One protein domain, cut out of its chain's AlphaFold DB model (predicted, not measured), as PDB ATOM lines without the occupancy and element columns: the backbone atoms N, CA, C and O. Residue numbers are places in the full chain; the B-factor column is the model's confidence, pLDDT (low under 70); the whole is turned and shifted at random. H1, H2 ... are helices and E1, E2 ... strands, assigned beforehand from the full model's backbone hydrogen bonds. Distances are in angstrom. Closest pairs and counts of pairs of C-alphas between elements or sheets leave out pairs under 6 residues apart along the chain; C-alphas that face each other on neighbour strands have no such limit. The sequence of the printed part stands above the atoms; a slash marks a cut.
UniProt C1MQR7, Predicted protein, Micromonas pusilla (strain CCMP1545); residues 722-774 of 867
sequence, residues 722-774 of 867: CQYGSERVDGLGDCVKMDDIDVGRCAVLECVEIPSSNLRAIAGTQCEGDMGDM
ATOM      1  N   CYS A 722     -30.943  14.023 -46.270       90.62
ATOM      2  CA  CYS A 722     -29.640  13.855 -45.635       90.62
ATOM      3  C   CYS A 722     -28.635  13.277 -46.626       90.62
ATOM      4  O   CYS A 722     -28.946  12.398 -47.424       90.62
ATOM      5  N   GLN A 723     -27.418  13.796 -46.560       88.12
ATOM      6  CA  GLN A 723     -26.291  13.296 -47.326       88.12
ATOM      7  C   GLN A 723     -25.811  11.946 -46.777       88.12
ATOM      8  O   GLN A 723     -26.054  11.606 -45.618       88.12
ATOM      9  N   TYR A 724     -25.060  11.214 -47.597       86.88
ATOM     10  CA  TYR A 724     -24.384   9.976 -47.238       86.88
ATOM     11  C   TYR A 724     -23.681  10.083 -45.873       86.88
ATOM     12  O   TYR A 724     -22.908  11.011 -45.619       86.88
ATOM     13  N   GLY A 725     -23.960   9.122 -44.988       87.50
ATOM     14  CA  GLY A 725     -23.435   9.085 -43.620       87.50
ATOM     15  C   GLY A 725     -24.151  10.023 -42.643       87.50
ATOM     16  O   GLY A 725     -23.639  10.301 -41.563       87.50
ATOM     17  N   SER A 726     -25.310  10.564 -43.009       89.81
ATOM     18  CA  SER A 726     -26.121  11.406 -42.129       89.81
ATOM     19  C   SER A 726     -27.568  10.935 -42.099       89.81
ATOM     20  O   SER A 726     -28.066  10.365 -43.066       89.81
ATOM     21  N   GLU A 727     -28.256  11.197 -40.990       90.81
ATOM     22  CA  GLU A 727     -29.641  10.786 -40.770       90.81
ATOM     23  C   GLU A 727     -30.465  11.870 -40.064       90.81
ATOM     24  O   GLU A 727     -29.921  12.764 -39.408       90.81
ATOM     25  N   ARG A 728     -31.798  11.781 -40.172       86.38
ATOM     26  CA  ARG A 728     -32.727  12.567 -39.343       86.38
ATOM     27  C   ARG A 728     -33.256  11.691 -38.222       86.38
ATOM     28  O   ARG A 728     -34.015  10.758 -38.463       86.38
ATOM     29  N   VAL A 729     -32.918  12.043 -36.987       75.50
ATOM     30  CA  VAL A 729     -33.439  11.340 -35.803       75.50
ATOM     31  C   VAL A 729     -34.884  11.764 -35.496       75.50
ATOM     32  O   VAL A 729     -35.695  10.943 -35.078       75.50
ATOM     33  N   ASP A 730     -35.236  13.027 -35.772       68.75
ATOM     34  CA  ASP A 730     -36.519  13.635 -35.391       68.75
ATOM     35  C   ASP A 730     -37.337  14.136 -36.598       68.75
ATOM     36  O   ASP A 730     -37.554  15.336 -36.748       68.75
ATOM     37  N   GLY A 731     -37.838  13.251 -37.465       69.94
ATOM     38  CA  GLY A 731     -38.772  13.612 -38.550       69.94
ATOM     39  C   GLY A 731     -38.282  14.761 -39.450       69.94
ATOM     40  O   GLY A 731     -37.441  14.554 -40.318       69.94
ATOM     41  N   LEU A 732     -38.808  15.979 -39.244       72.12
ATOM     42  CA  LEU A 732     -38.420  17.209 -39.962       72.12
ATOM     43  C   LEU A 732     -37.223  17.968 -39.328       72.12
ATOM     44  O   LEU A 732     -36.936  19.089 -39.738       72.12
ATOM     45  N   GLY A 733     -36.560  17.415 -38.307       79.50
ATOM     46  CA  GLY A 733     -35.384  17.998 -37.637       79.50
ATOM     47  C   GLY A 733     -34.096  17.910 -38.463       79.50
ATOM     48  O   GLY A 733     -34.104  17.327 -39.540       79.50
ATOM     49  N   ASP A 734     -32.991  18.481 -37.980       85.50
ATOM     50  CA  ASP A 734     -31.724  18.591 -38.729       85.50
ATOM     51  C   ASP A 734     -31.063  17.232 -39.045       85.50
ATOM     52  O   ASP A 734     -31.205  16.266 -38.294       85.50
ATOM     53  N   CYS A 735     -30.293  17.177 -40.140       89.00
ATOM     54  CA  CYS A 735     -29.460  16.020 -40.471       89.00
ATOM     55  C   CYS A 735     -28.210  15.987 -39.588       89.00
ATOM     56  O   CYS A 735     -27.382  16.906 -39.603       89.00
ATOM     57  N   VAL A 736     -28.059  14.903 -38.837       90.06
ATOM     58  CA  VAL A 736     -26.909  14.650 -37.970       90.06
ATOM     59  C   VAL A 736     -26.048  13.548 -38.564       90.06
ATOM     60  O   VAL A 736     -26.547  12.674 -39.267       90.06
ATOM     61  N   LYS A 737     -24.745  13.588 -38.290       88.19
ATOM     62  CA  LYS A 737     -23.848  12.511 -38.707       88.19
ATOM     63  C   LYS A 737     -24.184  11.243 -37.937       88.19
ATOM     64  O   LYS A 737     -24.397  11.304 -36.729       88.19
ATOM     65  N   MET A 738     -24.204  10.137 -38.658       88.56
ATOM     66  CA  MET A 738     -24.345   8.806 -38.092       88.56
ATOM     67  C   MET A 738     -23.064   8.425 -37.332       88.56
ATOM     68  O   MET A 738     -21.965   8.862 -37.685       88.56
ATOM     69  N   ASP A 739     -23.199   7.608 -36.290       82.44
ATOM     70  CA  ASP A 739     -22.049   7.083 -35.541       82.44
ATOM     71  C   ASP A 739     -21.439   5.839 -36.230       82.44
ATOM     72  O   ASP A 739     -20.272   5.513 -36.013       82.44
ATOM     73  N   ASP A 740     -22.215   5.179 -37.097       75.00
ATOM     74  CA  ASP A 740     -21.959   3.903 -37.779       75.00
ATOM     75  C   ASP A 740     -21.562   4.061 -39.264       75.00
ATOM     76  O   ASP A 740     -21.985   3.279 -40.116       75.00
ATOM     77  N   ILE A 741     -20.761   5.083 -39.596       76.19
ATOM     78  CA  ILE A 741     -20.351   5.366 -40.985       76.19
ATOM     79  C   ILE A 741     -19.055   4.639 -41.349       76.19
ATOM     80  O   ILE A 741     -18.021   4.866 -40.716       76.19
ATOM     81  N   ASP A 742     -19.060   3.901 -42.461       67.94
ATOM     82  CA  ASP A 742     -17.832   3.416 -43.103       67.94
ATOM     83  C   ASP A 742     -17.535   4.152 -44.420       67.94
ATOM     84  O   ASP A 742     -17.870   3.713 -45.518       67.94
ATOM     85  N   VAL A 743     -16.846   5.292 -44.310       66.38
ATOM     86  CA  VAL A 743     -16.411   6.087 -45.476       66.38
ATOM     87  C   VAL A 743     -15.326   5.358 -46.291       66.38
ATOM     88  O   VAL A 743     -15.135   5.658 -47.465       66.38
ATOM     89  N   GLY A 744     -14.603   4.407 -45.687       63.12
ATOM     90  CA  GLY A 744     -13.501   3.684 -46.330       63.12
ATOM     91  C   GLY A 744     -13.952   2.521 -47.216       63.12
ATOM     92  O   GLY A 744     -13.173   2.064 -48.052       63.12
ATOM     93  N   ARG A 745     -15.197   2.054 -47.058       68.00
ATOM     94  CA  ARG A 745     -15.772   0.952 -47.846       68.00
ATOM     95  C   ARG A 745     -16.169   1.346 -49.265       68.00
ATOM     96  O   ARG A 745     -16.289   0.468 -50.112       68.00
ATOM     97  N   CYS A 746     -16.386   2.636 -49.524       72.19
ATOM     98  CA  CYS A 746     -16.873   3.134 -50.807       72.19
ATOM     99  C   CYS A 746     -15.795   3.937 -51.543       72.19
ATOM    100  O   CYS A 746     -15.537   5.098 -51.221       72.19
ATOM    101  N   ALA A 747     -15.217   3.355 -52.596       71.25
ATOM    102  CA  ALA A 747     -14.181   4.012 -53.401       71.25
ATOM    103  C   ALA A 747     -14.660   5.324 -54.054       71.25
ATOM    104  O   ALA A 747     -13.866   6.237 -54.266       71.25
ATOM    105  N   VAL A 748     -15.964   5.451 -54.338       71.50
ATOM    106  CA  VAL A 748     -16.544   6.679 -54.903       71.50
ATOM    107  C   VAL A 748     -16.372   7.857 -53.940       71.50
ATOM    108  O   VAL A 748     -16.095   8.966 -54.391       71.50
ATOM    109  N   LEU A 749     -16.436   7.629 -52.621       71.56
ATOM    110  CA  LEU A 749     -16.277   8.690 -51.620       71.56
ATOM    111  C   LEU A 749     -14.859   9.259 -51.558       71.56
ATOM    112  O   LEU A 749     -14.698  10.404 -51.145       71.56
ATOM    113  N   GLU A 750     -13.834   8.534 -52.026       66.88
ATOM    114  CA  GLU A 750     -12.474   9.086 -52.139       66.88
ATOM    115  C   GLU A 750     -12.426  10.299 -53.082       66.88
ATOM    116  O   GLU A 750     -11.580  11.181 -52.926       66.88
ATOM    117  N   CYS A 751     -13.355  10.357 -54.042       64.31
ATOM    118  CA  CYS A 751     -13.476  11.432 -55.017       64.31
ATOM    119  C   CYS A 751     -14.591  12.444 -54.663       64.31
ATOM    120  O   CYS A 751     -14.816  13.347 -55.464       64.31
ATOM    121  N   VAL A 752     -15.309  12.313 -53.535       65.38
ATOM    122  CA  VAL A 752     -16.495  13.134 -53.203       65.38
ATOM    123  C   VAL A 752     -16.297  13.902 -51.894       65.38
ATOM    124  O   VAL A 752     -16.029  13.325 -50.846       65.38
ATOM    125  N   GLU A 753     -16.474  15.225 -51.934       67.44
ATOM    126  CA  GLU A 753     -16.481  16.065 -50.731       67.44
ATOM    127  C   GLU A 753     -17.897  16.115 -50.135       67.44
ATOM    128  O   GLU A 753     -18.841  16.544 -50.797       67.44
ATOM    129  N   ILE A 754     -18.057  15.647 -48.891       69.81
ATOM    130  CA  ILE A 754     -19.346  15.671 -48.187       69.81
ATOM    131  C   ILE A 754     -19.625  17.106 -47.694       69.81
ATOM    132  O   ILE A 754     -18.808  17.637 -46.932       69.81
ATOM    133  N   PRO A 755     -20.763  17.723 -48.069       73.25
ATOM    134  CA  PRO A 755     -21.141  19.073 -47.649       73.25
ATOM    135  C   PRO A 755     -21.194  19.244 -46.130       73.25
ATOM    136  O   PRO A 755     -21.626  18.346 -45.401       73.25
ATOM    137  N   SER A 756     -20.803  20.424 -45.636       76.00
ATOM    138  CA  SER A 756     -20.757  20.696 -44.191       76.00
ATOM    139  C   SER A 756     -22.141  20.776 -43.535       76.00
ATOM    140  O   SER A 756     -22.254  20.599 -42.320       76.00
ATOM    141  N   SER A 757     -23.193  20.983 -44.332       80.50
ATOM    142  CA  SER A 757     -24.593  20.947 -43.901       80.50
ATOM    143  C   SER A 757     -25.156  19.549 -43.678       80.50
ATOM    144  O   SER A 757     -26.242  19.438 -43.116       80.50
ATOM    145  N   ASN A 758     -24.452  18.496 -44.111       86.56
ATOM    146  CA  ASN A 758     -24.957  17.121 -44.133       86.56
ATOM    147  C   ASN A 758     -26.232  16.934 -44.985       86.56
ATOM    148  O   ASN A 758     -26.979  15.977 -44.771       86.56
ATOM    149  N   LEU A 759     -26.499  17.829 -45.940       86.88
ATOM    150  CA  LEU A 759     -27.652  17.758 -46.840       86.88
ATOM    151  C   LEU A 759     -27.204  17.488 -48.279       86.88
ATOM    152  O   LEU A 759     -26.088  17.828 -48.666       86.88
ATOM    153  N   ARG A 760     -28.084  16.899 -49.090       86.44
ATOM    154  CA  ARG A 760     -27.925  16.792 -50.548       86.44
ATOM    155  C   ARG A 760     -29.254  17.018 -51.253       86.44
ATOM    156  O   ARG A 760     -30.313  16.837 -50.662       86.44
ATOM    157  N   ALA A 761     -29.199  17.393 -52.524       86.81
ATOM    158  CA  ALA A 761     -30.389  17.478 -53.361       86.81
ATOM    159  C   ALA A 761     -31.030  16.099 -53.563       86.81
ATOM    160  O   ALA A 761     -30.320  15.140 -53.867       86.81
ATOM    161  N   ILE A 762     -32.357  16.025 -53.473       89.50
ATOM    162  CA  ILE A 762     -33.099  14.789 -53.756       89.50
ATOM    163  C   ILE A 762     -33.006  14.474 -55.254       89.50
ATOM    164  O   ILE A 762     -33.197  15.359 -56.099       89.50
ATOM    165  N   ALA A 763     -32.723  13.222 -55.618       87.19
ATOM    166  CA  ALA A 763     -32.757  12.820 -57.021       87.19
ATOM    167  C   ALA A 763     -34.165  13.037 -57.617       87.19
ATOM    168  O   ALA A 763     -35.185  12.902 -56.949       87.19
ATOM    169  N   GLY A 764     -34.225  13.489 -58.869       84.12
ATOM    170  CA  GLY A 764     -35.492  13.820 -59.525       84.12
ATOM    171  C   GLY A 764     -36.117  15.182 -59.172       84.12
ATOM    172  O   GLY A 764     -37.045  15.583 -59.873       84.12
ATOM    173  N   THR A 765     -35.617  15.949 -58.187       87.38
ATOM    174  CA  THR A 765     -36.158  17.305 -57.939       87.38
ATOM    175  C   THR A 765     -35.881  18.270 -59.102       87.38
ATOM    176  O   THR A 765     -34.793  18.273 -59.697       87.38
ATOM    177  N   GLN A 766     -36.871  19.104 -59.439       87.00
ATOM    178  CA  GLN A 766     -36.839  20.022 -60.584       87.00
ATOM    179  C   GLN A 766     -37.168  21.477 -60.215       87.00
ATOM    180  O   GLN A 766     -37.922  22.142 -60.927       87.00
ATOM    181  N   CYS A 767     -36.601  21.993 -59.126       87.81
ATOM    182  CA  CYS A 767     -36.788  23.386 -58.721       87.81
ATOM    183  C   CYS A 767     -36.047  24.413 -59.617       87.81
ATOM    184  O   CYS A 767     -35.180  24.074 -60.427       87.81
ATOM    185  N   GLU A 768     -36.424  25.687 -59.496       88.50
ATOM    186  CA  GLU A 768     -35.791  26.864 -60.103       88.50
ATOM    187  C   GLU A 768     -34.860  27.567 -59.101       88.50
ATOM    188  O   GLU A 768     -35.231  27.813 -57.952       88.50
ATOM    189  N   GLY A 769     -33.672  27.964 -59.564       76.81
ATOM    190  CA  GLY A 769     -32.615  28.559 -58.736       76.81
ATOM    191  C   GLY A 769     -31.393  27.645 -58.629       76.81
ATOM    192  O   GLY A 769     -31.455  26.481 -59.023       76.81
ATOM    193  N   ASP A 770     -30.267  28.176 -58.150       67.56
ATOM    194  CA  ASP A 770     -29.114  27.336 -57.821       67.56
ATOM    195  C   ASP A 770     -29.360  26.704 -56.445       67.56
ATOM    196  O   ASP A 770     -29.593  27.410 -55.465       67.56
ATOM    197  N   MET A 771     -29.309  25.377 -56.334       66.94
ATOM    198  CA  MET A 771     -29.322  24.726 -55.015       66.94
ATOM    199  C   MET A 771     -28.113  25.149 -54.174       66.94
ATOM    200  O   MET A 771     -28.212  25.212 -52.950       66.94
ATOM    201  N   GLY A 772     -27.016  25.528 -54.839       56.94
ATOM    202  CA  GLY A 772     -25.860  26.190 -54.243       56.94
ATOM    203  C   GLY A 772     -26.177  27.541 -53.589       56.94
ATOM    204  O   GLY A 772     -25.450  27.965 -52.694       56.94
ATOM    205  N   ASP A 773     -27.273  28.210 -53.974       51.31
ATOM    206  CA  ASP A 773     -27.744  29.430 -53.301       51.31
ATOM    207  C   ASP A 773     -28.444  29.118 -51.963       51.31
ATOM    208  O   ASP A 773     -28.555  30.003 -51.110       51.31
ATOM    209  N   MET A 774     -28.922  27.879 -51.759       59.34
ATOM    210  CA  MET A 774     -29.523  27.428 -50.492       59.34
ATOM    211  C   MET A 774     -28.458  26.998 -49.482       59.34
ATOM    212  O   MET A 774     -28.604  27.244 -48.286       59.34
TER     213      MET A 774
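AT A GLANCE: This is residues 722 to 774 of the 867 residues of the protein "Predicted protein" of Micromonas pusilla (strain CCMP1545) (UniProt C1MQR7). There is little regular structure: a loose, wide loop leaves the small hairpin of E1 and E2, passes through short helix H1 and returns to E3 near E2, beyond which residues 763 to 770 stick out. The printed part has 53 residues, with E1, E2, H1 and E3 in that order holding only 14, class mixed. It is loose, with a radius of gyration of the C-alphas of 12.7 A and spans of 35 by 29 by 19 A.

HOW THE PARTS SIT: Look first at E1, residues 726 to 728, and E2, residues 735 to 737, an antiparallel hairpin at 137 degrees, with N 727 and O 736 within hydrogen-bond range at 2.8 A. Next comes H1, residues 747 to 751, with 0 of 1 O i to N i+4 pairs but 2 of 2 O i to N i+3 pairs within range. E3, residues 759 to 761, pairs with no named strand; its closest C-alpha to E2 is Leu 759, 6.8 A from that of Cys 735. H1 is apart from E1 and E3.

IN THESE COORDINATES: Find C-alpha 726 at (-26.121, 11.406, -42.129), where E1 begins its 7.3 A. E2 covers 6.8 A, H1 7.6 A and E3 7.1 A, to C-alpha 761 at (-30.389, 17.478, -53.361).

THE WHOLE: The C-alphas farthest apart, Gly 744 and Glu 768, are 35.0 A apart. The printed part has no cut, and its three links are short. Look for pLDDT under 70 at residues 730 to 731, 742 to 745, 750 to 754 and 770 to 774.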